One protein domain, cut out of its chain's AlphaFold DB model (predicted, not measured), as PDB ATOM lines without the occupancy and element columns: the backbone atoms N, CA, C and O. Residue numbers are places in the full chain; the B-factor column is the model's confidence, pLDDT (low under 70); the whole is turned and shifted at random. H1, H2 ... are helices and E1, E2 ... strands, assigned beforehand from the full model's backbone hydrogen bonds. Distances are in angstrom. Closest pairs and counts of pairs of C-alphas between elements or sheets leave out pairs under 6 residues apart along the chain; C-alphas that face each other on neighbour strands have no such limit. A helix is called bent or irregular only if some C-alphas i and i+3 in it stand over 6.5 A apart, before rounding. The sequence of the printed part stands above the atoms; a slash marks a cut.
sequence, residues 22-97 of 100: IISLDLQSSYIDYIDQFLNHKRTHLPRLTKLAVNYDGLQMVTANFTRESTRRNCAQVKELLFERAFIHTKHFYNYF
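Overview. This is residues 22 to 97 of the 100 residues of the protein "Hypothetical protein" of Rotaria sp. Silwood2 (UniProt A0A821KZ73). A small parallel sheet of three short strands, E1, E2 and E3 side by side, makes a wall on one side of a compact, rounded domain, and four short helices gather to the other side of its middle. The helices join in a chain of contacts, H2 to H1 to H3 to H4, in which H1 just grazes the sheet and the other three are not on it; a loop of 10 residues, 83 to 92, leads from E3 to H4, and the one long link, of 11 residues, leads from H1 to E2. The printed part has 76 residues, with the order E1, H1, E2, H2, H3, E3, H4 along the chain, and the sheet runs E1, E2, E3. The class is mixed, helices and strands, though under half of the printed residues are in named elements, 26 in helices and 11 in strands. The whole is compact, with a radius of gyration of the C-alphas of 10.9 A, and spans 27 by 23 by 23 A.

Along the chain. E1, residues 24 to 27, begins at C-alpha 24 at (105.312, 209.152, 201.967) and is 10.1 A long from first to last C-alpha. H1, residues 32 to 39, is the longest helix by residues and is 10.4 A long. E2, residues 51 to 54, is 9.9 A long. H2, residues 56 to 62, is 10.0 A long and begins at C-alpha 56 at (105.572, 213.501, 218.170). H3, residues 69 to 75, is 10.4 A long; it is irregular, but only just, with C-alphas 70 and 73 standing 6.7 A apart. E3, residues 80 to 82, is 6.6 A long. H4, residues 93 to 96, is 5.7 A long and ends at C-alpha 96 at (93.837, 215.037, 212.094).

Arrangement. In the sheet, E2 is the inner strand and E1 and E3 are the edge strands. E1 and E2 are parallel at 2 degrees, with N 27 and O 53 at 2.8 A and N 53 and O 25 at 2.9 A, within hydrogen-bond range. E2 and E3 are parallel at 20 degrees, with N 82 and O 52 at 2.8 A and N 52 and O 80 at 2.9 A. There are two strand-helix-strand units, each a pair of parallel neighbour strands with one or more helices between them along the chain: E1, H1, E2 and E2, H2, H3, E3, both with a right-handed crossover. H1 is on the sheet but only grazes it, with residues 34 to 39. H2, H3 and H4 are not on the sheet. H1 and H2 touch, about perpendicular at 77 degrees; their closest C-alphas, of Asp 36 and Val 62, are 5.5 A apart. H1 and H3 touch, with the C-alphas of Leu 39 and Thr 71 closest at 5.1 A; at 72 degrees they are only just about perpendicular. H2 and H3 are close but not clearly touching, with the C-alphas of Val 62 and Thr 71 closest at 7.5 A. H3 and H4 touch, with the C-alphas of Arg 72 and Tyr 96 closest at 4.9 A. H4 is apart from H1 and from H2. Every O i to N i+4 pair is within hydrogen-bond range in H1 and H2; H3 has 0 of 3, with 2 of 4 O i to N i+3 pairs within range, and H4 is too short for an O i to N i+4 pair.

Size, cuts and confidence. The two C-alphas farthest apart, those of Lys 42 and Ala 86, are 29.3 A apart. The printed part has no cut. The link from H1 to E2, with 11 residues, is long; those from E1 to H1, E2 to H2 and H3 to E3 are tight. The mean pLDDT of the printed part is 93.2, and no printed residue is under 70.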
ATOM      1  N   ILE A  22     103.679 213.184 196.322       96.69
ATOM      2  CA  ILE A  22     104.253 212.722 197.592       96.69
ATOM      3  C   ILE A  22     103.229 211.827 198.291       96.69
ATOM      4  O   ILE A  22     102.159 212.284 198.687       96.69
ATOM      5  N   ILE A  23     103.586 210.552 198.435       97.69
ATOM      6  CA  ILE A  23     102.773 209.522 199.103       97.69
ATOM      7  C   ILE A  23     103.302 209.237 200.515       97.69
ATOM      8  O   ILE A  23     102.530 208.951 201.431       97.69
ATOM      9  N   SER A  24     104.618 209.356 200.698       98.00
ATOM     10  CA  SER A  24     105.312 209.152 201.967       98.00
ATOM     11  C   SER A  24     106.209 210.344 202.261       98.00
ATOM     12  O   SER A  24     106.932 210.795 201.372       98.00
ATOM     13  N   LEU A  25     106.187 210.818 203.503       97.44
ATOM     14  CA  LEU A  25     107.047 211.896 203.976       97.44
ATOM     15  C   LEU A  25     107.675 211.508 205.314       97.44
ATOM     16  O   LEU A  25     106.965 211.109 206.236       97.44
ATOM     17  N   ASP A  26     108.995 211.639 205.407       97.31
ATOM     18  CA  ASP A  26     109.754 211.421 206.636       97.31
ATOM     19  C   ASP A  26     110.324 212.748 207.144       97.31
ATOM     20  O   ASP A  26     111.069 213.435 206.446       97.31
ATOM     21  N   LEU A  27     109.921 213.111 208.357       96.38
ATOM     22  CA  LEU A  27     110.276 214.326 209.074       96.38
ATOM     23  C   LEU A  27     110.834 214.021 210.473       96.38
ATOM     24  O   LEU A  27     110.902 214.930 211.299       96.38
ATOM     25  N   GLN A  28     111.213 212.775 210.786       94.06
ATOM     26  CA  GLN A  28     111.608 212.384 212.149       94.06
ATOM     27  C   GLN A  28     112.802 213.189 212.684       94.06
ATOM     28  O   GLN A  28     112.786 213.630 213.831       94.06
ATOM     29  N   SER A  29     113.786 213.466 211.826       92.25
ATOM     30  CA  SER A  29     114.976 214.275 212.143       92.25
ATOM     31  C   SER A  29     114.900 215.721 211.625       92.25
ATOM     32  O   SER A  29     115.919 216.403 211.526       92.25
ATOM     33  N   SER A  30     113.712 216.194 211.237       94.31
ATOM     34  CA  SER A  30     113.544 217.542 210.680       94.31
ATOM     35  C   SER A  30     113.377 218.603 211.765       94.31
ATOM     36  O   SER A  30     112.723 218.380 212.783       94.31
ATOM     37  N   TYR A  31     113.901 219.803 211.509       94.94
ATOM     38  CA  TYR A  31     113.584 220.974 212.326       94.94
ATOM     39  C   TYR A  31     112.097 221.320 212.245       94.94
ATOM     40  O   TYR A  31     111.449 221.121 211.214       94.94
ATOM     41  N   ILE A  32     111.576 221.905 213.325       95.25
ATOM     42  CA  ILE A  32     110.159 222.252 213.457       95.25
ATOM     43  C   ILE A  32     109.639 223.132 212.314       95.25
ATOM     44  O   ILE A  32     108.500 222.954 211.884       95.25
ATOM     45  N   ASP A  33     110.474 224.013 211.764       95.25
ATOM     46  CA  ASP A  33     110.091 224.893 210.658       95.25
ATOM     47  C   ASP A  33     109.734 224.112 209.389       95.25
ATOM     48  O   ASP A  33     108.782 224.476 208.695       95.25
ATOM     49  N   TYR A  34     110.431 223.004 209.118       95.69
ATOM     50  CA  TYR A  34     110.110 222.114 208.001       95.69
ATOM     51  C   TYR A  34     108.846 221.305 208.274       95.69
ATOM     52  O   TYR A  34     108.030 221.114 207.372       95.69
ATOM     53  N   ILE A  35     108.635 220.883 209.525       96.50
ATOM     54  CA  ILE A  35     107.391 220.219 209.922       96.50
ATOM     55  C   ILE A  35     106.204 221.169 209.701       96.50
ATOM     56  O   ILE A  35     105.218 220.778 209.074       96.50
ATOM     57  N   ASP A  36     106.303 222.430 210.138       96.19
ATOM     58  CA  ASP A  36     105.257 223.428 209.893       96.19
ATOM     59  C   ASP A  36     105.099 223.696 208.398       96.19
ATOM     60  O   ASP A  36     103.976 223.729 207.906       96.19
ATOM     61  N   GLN A  37     106.199 223.847 207.657       95.25
ATOM     62  CA  GLN A  37     106.152 224.072 206.217       95.25
ATOM     63  C   GLN A  37     105.365 222.981 205.491       95.25
ATOM     64  O   GLN A  37     104.485 223.323 204.708       95.25
ATOM     65  N   PHE A  38     105.645 221.702 205.752       95.94
ATOM     66  CA  PHE A  38     105.000 220.599 205.041       95.94
ATOM     67  C   PHE A  38     103.592 220.270 205.543       95.94
ATOM     68  O   PHE A  38     102.729 219.895 204.747       95.94
ATOM     69  N   LEU A  39     103.327 220.389 206.844       95.56
ATOM     70  CA  LEU A  39     102.017 220.024 207.384       95.56
ATOM     71  C   LEU A  39     101.000 221.165 207.275       95.56
ATOM     72  O   LEU A  39      99.803 220.902 207.230       95.56
ATOM     73  N   ASN A  40     101.430 222.426 207.197       94.56
ATOM     74  CA  ASN A  40     100.532 223.572 207.091       94.56
ATOM     75  C   ASN A  40     100.025 223.769 205.655       94.56
ATOM     76  O   ASN A  40     100.763 224.221 204.778       94.56
ATOM     77  N   HIS A  41      98.723 223.562 205.432       89.88
ATOM     78  CA  HIS A  41      98.124 223.679 204.100       89.88
ATOM     79  C   HIS A  41      98.154 225.095 203.503       89.88
ATOM     80  O   HIS A  41      97.861 225.273 202.324       89.88
ATOM     81  N   LYS A  42      98.473 226.114 204.314       91.62
ATOM     82  CA  LYS A  42      98.693 227.488 203.842       91.62
ATOM     83  C   LYS A  42     100.077 227.686 203.208       91.62
ATOM     84  O   LYS A  42     100.334 228.758 202.678       91.62
ATOM     85  N   ARG A  43     100.974 226.698 203.309       92.50
ATOM     86  CA  ARG A  43     102.344 226.730 202.773       92.50
ATOM     87  C   ARG A  43     102.532 225.679 201.686       92.50
ATOM     88  O   ARG A  43     103.014 226.001 200.603       92.50
ATOM     89  N   THR A  44     102.108 224.448 201.956       94.38
ATOM     90  CA  THR A  44     102.198 223.341 201.003       94.38
ATOM     91  C   THR A  44     100.892 222.566 200.923       94.38
ATOM     92  O   THR A  44     100.145 222.489 201.891       94.38
ATOM     93  N   HIS A  45     100.618 221.932 199.790       95.31
ATOM     94  CA  HIS A  45      99.505 220.999 199.665       95.31
ATOM     95  C   HIS A  45     100.020 219.595 199.344       95.31
ATOM     96  O   HIS A  45     100.778 219.413 198.392       95.31
ATOM     97  N   LEU A  46      99.616 218.609 200.152       95.81
ATOM     98  CA  LEU A  46     100.056 217.213 200.051       95.81
ATOM     99  C   LEU A  46      98.847 216.283 199.824       95.81
ATOM    100  O   LEU A  46      98.486 215.512 200.712       95.81
ATOM    101  N   PRO A  47      98.176 216.348 198.657       95.06
ATOM    102  CA  PRO A  47      96.874 215.705 198.449       95.06
ATOM    103  C   PRO A  47      96.906 214.173 198.521       95.06
ATOM    104  O   PRO A  47      95.861 213.549 198.692       95.06
ATOM    105  N   ARG A  48      98.083 213.556 198.365       96.44
ATOM    106  CA  ARG A  48      98.257 212.097 198.324       96.44
ATOM    107  C   ARG A  48      99.094 211.540 199.472       96.44
ATOM    108  O   ARG A  48      99.471 210.374 199.411       96.44
ATOM    109  N   LEU A  49      99.375 212.334 200.504       97.69
ATOM    110  CA  LEU A  49     100.165 211.867 201.637       97.69
ATOM    111  C   LEU A  49      99.396 210.794 202.416       97.69
ATOM    112  O   LEU A  49      98.416 211.097 203.092       97.69
ATOM    113  N   THR A  50      99.860 209.548 202.342       98.06
ATOM    114  CA  THR A  50      99.274 208.417 203.073       98.06
ATOM    115  C   THR A  50     100.164 207.910 204.198       98.06
ATOM    116  O   THR A  50      99.656 207.266 205.112       98.06
ATOM    117  N   LYS A  51     101.470 208.185 204.152       98.31
ATOM    118  CA  LYS A  51     102.433 207.768 205.173       98.31
ATOM    119  C   LYS A  51     103.219 208.965 205.689       98.31
ATOM    120  O   LYS A  51     103.826 209.689 204.903       98.31
ATOM    121  N   LEU A  52     103.216 209.161 207.002       97.50
ATOM    122  CA  LEU A  52     103.946 210.241 207.658       97.50
ATOM    123  C   LEU A  52     104.820 209.656 208.766       97.50
ATOM    124  O   LEU A  52     104.313 209.025 209.686       97.50
ATOM    125  N   ALA A  53     106.127 209.881 208.696       97.12
ATOM    126  CA  ALA A  53     107.026 209.673 209.821       97.12
ATOM    127  C   ALA A  53     107.394 211.041 210.398       97.12
ATOM    128  O   ALA A  53     107.796 211.935 209.659       97.12
ATOM    129  N   VAL A  54     107.190 211.258 211.696       95.88
ATOM    130  CA  VAL A  54     107.413 212.570 212.322       95.88
ATOM    131  C   VAL A  54     107.703 212.407 213.808       95.88
ATOM    132  O   VAL A  54     107.219 211.476 214.450       95.88
ATOM    133  N   ASN A  55     108.491 213.316 214.380       92.94
ATOM    134  CA  ASN A  55     108.636 213.396 215.828       92.94
ATOM    135  C   ASN A  55     107.310 213.877 216.464       92.94
ATOM    136  O   ASN A  55     106.715 214.857 216.006       92.94
ATOM    137  N   TYR A  56     106.851 213.198 217.521       92.81
ATOM    138  CA  TYR A  56     105.572 213.501 218.170       92.81
ATOM    139  C   TYR A  56     105.522 214.905 218.790       92.81
ATOM    140  O   TYR A  56     104.524 215.601 218.614       92.81
ATOM    141  N   ASP A  57     106.599 215.352 219.436       92.12
ATOM    142  CA  ASP A  57     106.677 216.676 220.060       92.12
ATOM    143  C   ASP A  57     106.584 217.769 218.987       92.12
ATOM    144  O   ASP A  57     105.805 218.717 219.104       92.12
ATOM    145  N   GLY A  58     107.301 217.584 217.873       94.06
ATOM    146  CA  GLY A  58     107.219 218.472 216.713       94.06
ATOM    147  C   GLY A  58     105.806 218.524 216.128       94.06
ATOM    148  O   GLY A  58     105.274 219.608 215.879       94.06
ATOM    149  N   LEU A  59     105.159 217.365 215.972       95.00
ATOM    150  CA  LEU A  59     103.777 217.269 215.503       95.00
ATOM    151  C   LEU A  59     102.798 217.983 216.450       95.00
ATOM    152  O   LEU A  59     101.936 218.737 215.993       95.00
ATOM    153  N   GLN A  60     102.926 217.786 217.764       94.25
ATOM    154  CA  GLN A  60     102.100 218.473 218.757       94.25
ATOM    155  C   GLN A  60     102.292 219.988 218.700       94.25
ATOM    156  O   GLN A  60     101.305 220.725 218.708       94.25
ATOM    157  N   MET A  61     103.531 220.468 218.574       94.56
ATOM    158  CA  MET A  61     103.807 221.901 218.484       94.56
ATOM    159  C   MET A  61     103.176 222.526 217.234       94.56
ATOM    160  O   MET A  61     102.438 223.506 217.346       94.56
ATOM    161  N   VAL A  62     103.383 221.949 216.043       95.69
ATOM    162  CA  VAL A  62     102.854 222.546 214.797       95.69
ATOM    163  C   VAL A  62     101.335 222.449 214.688       95.69
ATOM    164  O   VAL A  62     100.700 223.311 214.075       95.69
ATOM    165  N   THR A  63     100.732 221.422 215.292       94.56
ATOM    166  CA  THR A  63      99.273 221.258 215.362       94.56
ATOM    167  C   THR A  63      98.640 222.032 216.517       94.56
ATOM    168  O   THR A  63      97.414 222.032 216.622       94.56
ATOM    169  N   ALA A  64      99.435 222.700 217.362       94.00
ATOM    170  CA  ALA A  64      98.986 223.307 218.613       94.00
ATOM    171  C   ALA A  64      98.148 222.322 219.453       94.00
ATOM    172  O   ALA A  64      96.983 222.576 219.761       94.00
ATOM    173  N   ASN A  65      98.720 221.157 219.766       92.62
ATOM    174  CA  ASN A  65      98.034 220.036 220.415       92.62
ATOM    175  C   ASN A  65      96.762 219.599 219.672       92.62
ATOM    176  O   ASN A  65      95.727 219.357 220.292       92.62
ATOM    177  N   PHE A  66      96.847 219.474 218.346       93.81
ATOM    178  CA  PHE A  66      95.731 219.055 217.493       93.81
ATOM    179  C   PHE A  66      94.519 220.004 217.550       93.81
ATOM    180  O   PHE A  66      93.371 219.563 217.579       93.81
ATOM    181  N   THR A  67      94.764 221.317 217.552       92.69
ATOM    182  CA  THR A  67      93.711 222.357 217.495       92.69
ATOM    183  C   THR A  67      93.867 223.338 216.327       92.69
ATOM    184  O   THR A  67      92.930 224.049 215.967       92.69
ATOM    185  N   ARG A  68      95.041 223.384 215.686       92.50
ATOM    186  CA  ARG A  68      95.321 224.244 214.533       92.50
ATOM    187  C   ARG A  68      94.791 223.658 213.224       92.50
ATOM    188  O   ARG A  68      95.447 222.844 212.574       92.50
ATOM    189  N   GLU A  69      93.647 224.149 212.773       91.56
ATOM    190  CA  GLU A  69      92.968 223.703 211.545       91.56
ATOM    191  C   GLU A  69      93.849 223.704 210.286       91.56
ATOM    192  O   GLU A  69      93.651 222.901 209.369       91.56
ATOM    193  N   SER A  70      94.855 224.587 210.225       91.94
ATOM    194  CA  SER A  70      95.707 224.695 209.044       91.94
ATOM    195  C   SER A  70      96.576 223.463 208.790       91.94
ATOM    196  O   SER A  70      96.953 223.235 207.646       91.94
ATOM    197  N   THR A  71      96.850 222.632 209.791       92.50
ATOM    198  CA  THR A  71      97.623 221.395 209.598       92.50
ATOM    199  C   THR A  71      96.748 220.168 209.334       92.50
ATOM    200  O   THR A  71      97.202 219.192 208.744       92.50
ATOM    201  N   ARG A  72      95.448 220.237 209.653       94.44
ATOM    202  CA  ARG A  72      94.506 219.112 209.533       94.44
ATOM    203  C   ARG A  72      94.374 218.579 208.104       94.44
ATOM    204  O   ARG A  72      94.312 217.374 207.897       94.44
ATOM    205  N   ARG A  73      94.332 219.472 207.108       92.12
ATOM    206  CA  ARG A  73      94.067 219.100 205.706       92.12
ATOM    207  C   ARG A  73      95.145 218.183 205.120       92.12
ATOM    208  O   ARG A  73      94.786 217.212 204.466       92.12
ATOM    209  N   ASN A  74      96.425 218.470 205.358       94.06
ATOM    210  CA  ASN A  74      97.517 217.637 204.838       94.06
ATOM    211  C   ASN A  74      97.636 216.303 205.602       94.06
ATOM    212  O   ASN A  74      98.133 215.332 205.047       94.06
ATOM    213  N   CYS A  75      97.142 216.226 206.844       95.25
ATOM    214  CA  CYS A  75      97.127 214.994 207.638       95.25
ATOM    215  C   CYS A  75      95.941 214.062 207.323       95.25
ATOM    216  O   CYS A  75      96.034 212.861 207.558       95.25
ATOM    217  N   ALA A  76      94.843 214.579 206.761       95.38
ATOM    218  CA  ALA A  76      93.571 213.856 206.669       95.38
ATOM    219  C   ALA A  76      93.596 212.570 205.817       95.38
ATOM    220  O   ALA A  76      92.702 211.739 205.952       95.38
ATOM    221  N   GLN A  77      94.576 212.418 204.921       95.50
ATOM    222  CA  GLN A  77      94.734 211.233 204.065       95.50
ATOM    223  C   GLN A  77      95.762 210.225 204.606       95.50
ATOM    224  O   GLN A  77      95.943 209.159 204.013       95.50
ATOM    225  N   VAL A  78      96.417 210.536 205.731       97.12
ATOM    226  CA  VAL A  78      97.425 209.672 206.348       97.12
ATOM    227  C   VAL A  78      96.756 208.433 206.942       97.12
ATOM    228  O   VAL A  78      95.831 208.533 207.742       97.12
ATOM    229  N   LYS A  79      97.264 207.268 206.538       97.06
ATOM    230  CA  LYS A  79      96.843 205.914 206.931       97.06
ATOM    231  C   LYS A  79      97.919 205.175 207.721       97.06
ATOM    232  O   LYS A  79      97.660 204.125 208.292       97.06
ATOM    233  N   GLU A  80      99.141 205.695 207.712       96.50
ATOM    234  CA  GLU A  80     100.260 205.147 208.461       96.50
ATOM    235  C   GLU A  80     101.043 206.302 209.084       96.50
ATOM    236  O   GLU A  80     101.532 207.187 208.376       96.50
ATOM    237  N   LEU A  81     101.148 206.293 210.411       94.69
ATOM    238  CA  LEU A  81     101.863 207.307 211.173       94.69
ATOM    239  C   LEU A  81     102.970 206.635 211.982       94.69
ATOM    240  O   LEU A  81     102.704 205.751 212.796       94.69
ATOM    241  N   LEU A  82     104.210 207.039 211.726       94.38
ATOM    242  CA  LEU A  82     105.399 206.468 212.342       94.38
ATOM    243  C   LEU A  82     106.037 207.472 213.298       94.38
ATOM    244  O   LEU A  82     106.405 208.584 212.913       94.38
ATOM    245  N   PHE A  83     106.225 207.038 214.538       90.69
ATOM    246  CA  PHE A  83     106.898 207.800 215.581       90.69
ATOM    247  C   PHE A  83     108.115 207.032 216.077       90.69
ATOM    248  O   PHE A  83     108.088 205.807 216.161       90.69
ATOM    249  N   GLU A  84     109.165 207.753 216.463       82.81
ATOM    250  CA  GLU A  84     110.338 207.144 217.103       82.81
ATOM    251  C   GLU A  84     110.038 206.630 218.522       82.81
ATOM    252  O   GLU A  84     110.800 205.837 219.073       82.81
ATOM    253  N   ARG A  85     108.953 207.103 219.150       81.69
ATOM    254  CA  ARG A  85     108.615 206.826 220.553       81.69
ATOM    255  C   ARG A  85     107.121 206.576 220.725       81.69
ATOM    256  O   ARG A  85     106.306 207.072 219.949       81.69
ATOM    257  N   ALA A  86     106.772 205.839 221.778       77.88
ATOM    258  CA  ALA A  86     105.389 205.706 222.219       77.88
ATOM    259  C   ALA A  86     104.812 207.079 222.599       77.88
ATOM    260  O   ALA A  86     105.517 207.930 223.142       77.88
ATOM    261  N   PHE A  87     103.527 207.282 222.330       81.19
ATOM    262  CA  PHE A  87     102.832 208.543 222.566       81.19
ATOM    263  C   PHE A  87     101.405 208.280 223.054       81.19
ATOM    264  O   PHE A  87     100.861 207.190 222.887       81.19
ATOM    265  N   ILE A  88     100.801 209.293 223.677       78.31
ATOM    266  CA  ILE A  88      99.421 209.241 224.168       78.31
ATOM    267  C   ILE A  88      98.566 210.140 223.284       78.31
ATOM    268  O   ILE A  88      98.842 211.336 223.159       78.31
ATOM    269  N   HIS A  89      97.515 209.574 222.692       78.81
ATOM    270  CA  HIS A  89      96.568 210.317 221.868       78.81
ATOM    271  C   HIS A  89      95.842 211.388 222.690       78.81
ATOM    272  O   HIS A  89      95.296 211.119 223.761       78.81
ATOM    273  N   THR A  90      95.788 212.609 222.162       82.50
ATOM    274  CA  THR A  90      94.893 213.646 222.686       82.50
ATOM    275  C   THR A  90      93.475 213.429 222.149       82.50
ATOM    276  O   THR A  90      93.278 212.767 221.129       82.50
ATOM    277  N   LYS A  91      92.471 214.053 222.778       84.75
ATOM    278  CA  LYS A  91      91.062 213.978 222.344       84.75
ATOM    279  C   LYS A  91      90.851 214.348 220.865       84.75
ATOM    280  O   LYS A  91      89.909 213.865 220.248       84.75
ATOM    281  N   HIS A  92      91.705 215.204 220.304       90.25
ATOM    282  CA  HIS A  92      91.571 215.721 218.941       90.25
ATOM    283  C   HIS A  92      92.470 215.020 217.921       90.25
ATOM    284  O   HIS A  92      92.407 215.347 216.739       90.25
ATOM    285  N   PHE A  93      93.275 214.044 218.345       91.19
ATOM    286  CA  PHE A  93      94.219 213.343 217.476       91.19
ATOM    287  C   PHE A  93      93.547 212.772 216.213       91.19
ATOM    288  O   PHE A  93      93.975 213.053 215.094       91.19
ATOM    289  N   TYR A  94      92.430 212.059 216.372       93.00
ATOM    290  CA  TYR A  94      91.708 211.445 215.250       93.00
ATOM    291  C   TYR A  94      91.026 212.455 214.317       93.00
ATOM    292  O   TYR A  94      90.715 212.121 213.178       93.00
ATOM    293  N   ASN A  95      90.864 213.718 214.728       93.38
ATOM    294  CA  ASN A  95      90.394 214.767 213.816       93.38
ATOM    295  C   ASN A  95      91.444 215.099 212.745       93.38
ATOM    296  O   ASN A  95      91.096 215.618 211.685       93.38
ATOM    297  N   TYR A  96      92.724 214.833 213.024       94.75
ATOM    298  CA  TYR A  96      93.837 215.037 212.094       94.75
ATOM    299  C   TYR A  96      94.118 213.802 211.259       94.75
ATOM    300  O   TYR A  96      94.501 213.934 210.100       94.75
ATOM    301  N   PHE A  97      93.893 212.629 211.839       94.88
ATOM    302  CA  PHE A  97      94.182 211.343 211.226       94.88
ATOM    303  C   PHE A  97      92.943 210.437 211.247       94.88
ATOM    304  O   PHE A  97      92.924 209.439 211.961       94.88
TER     305      PHE A  97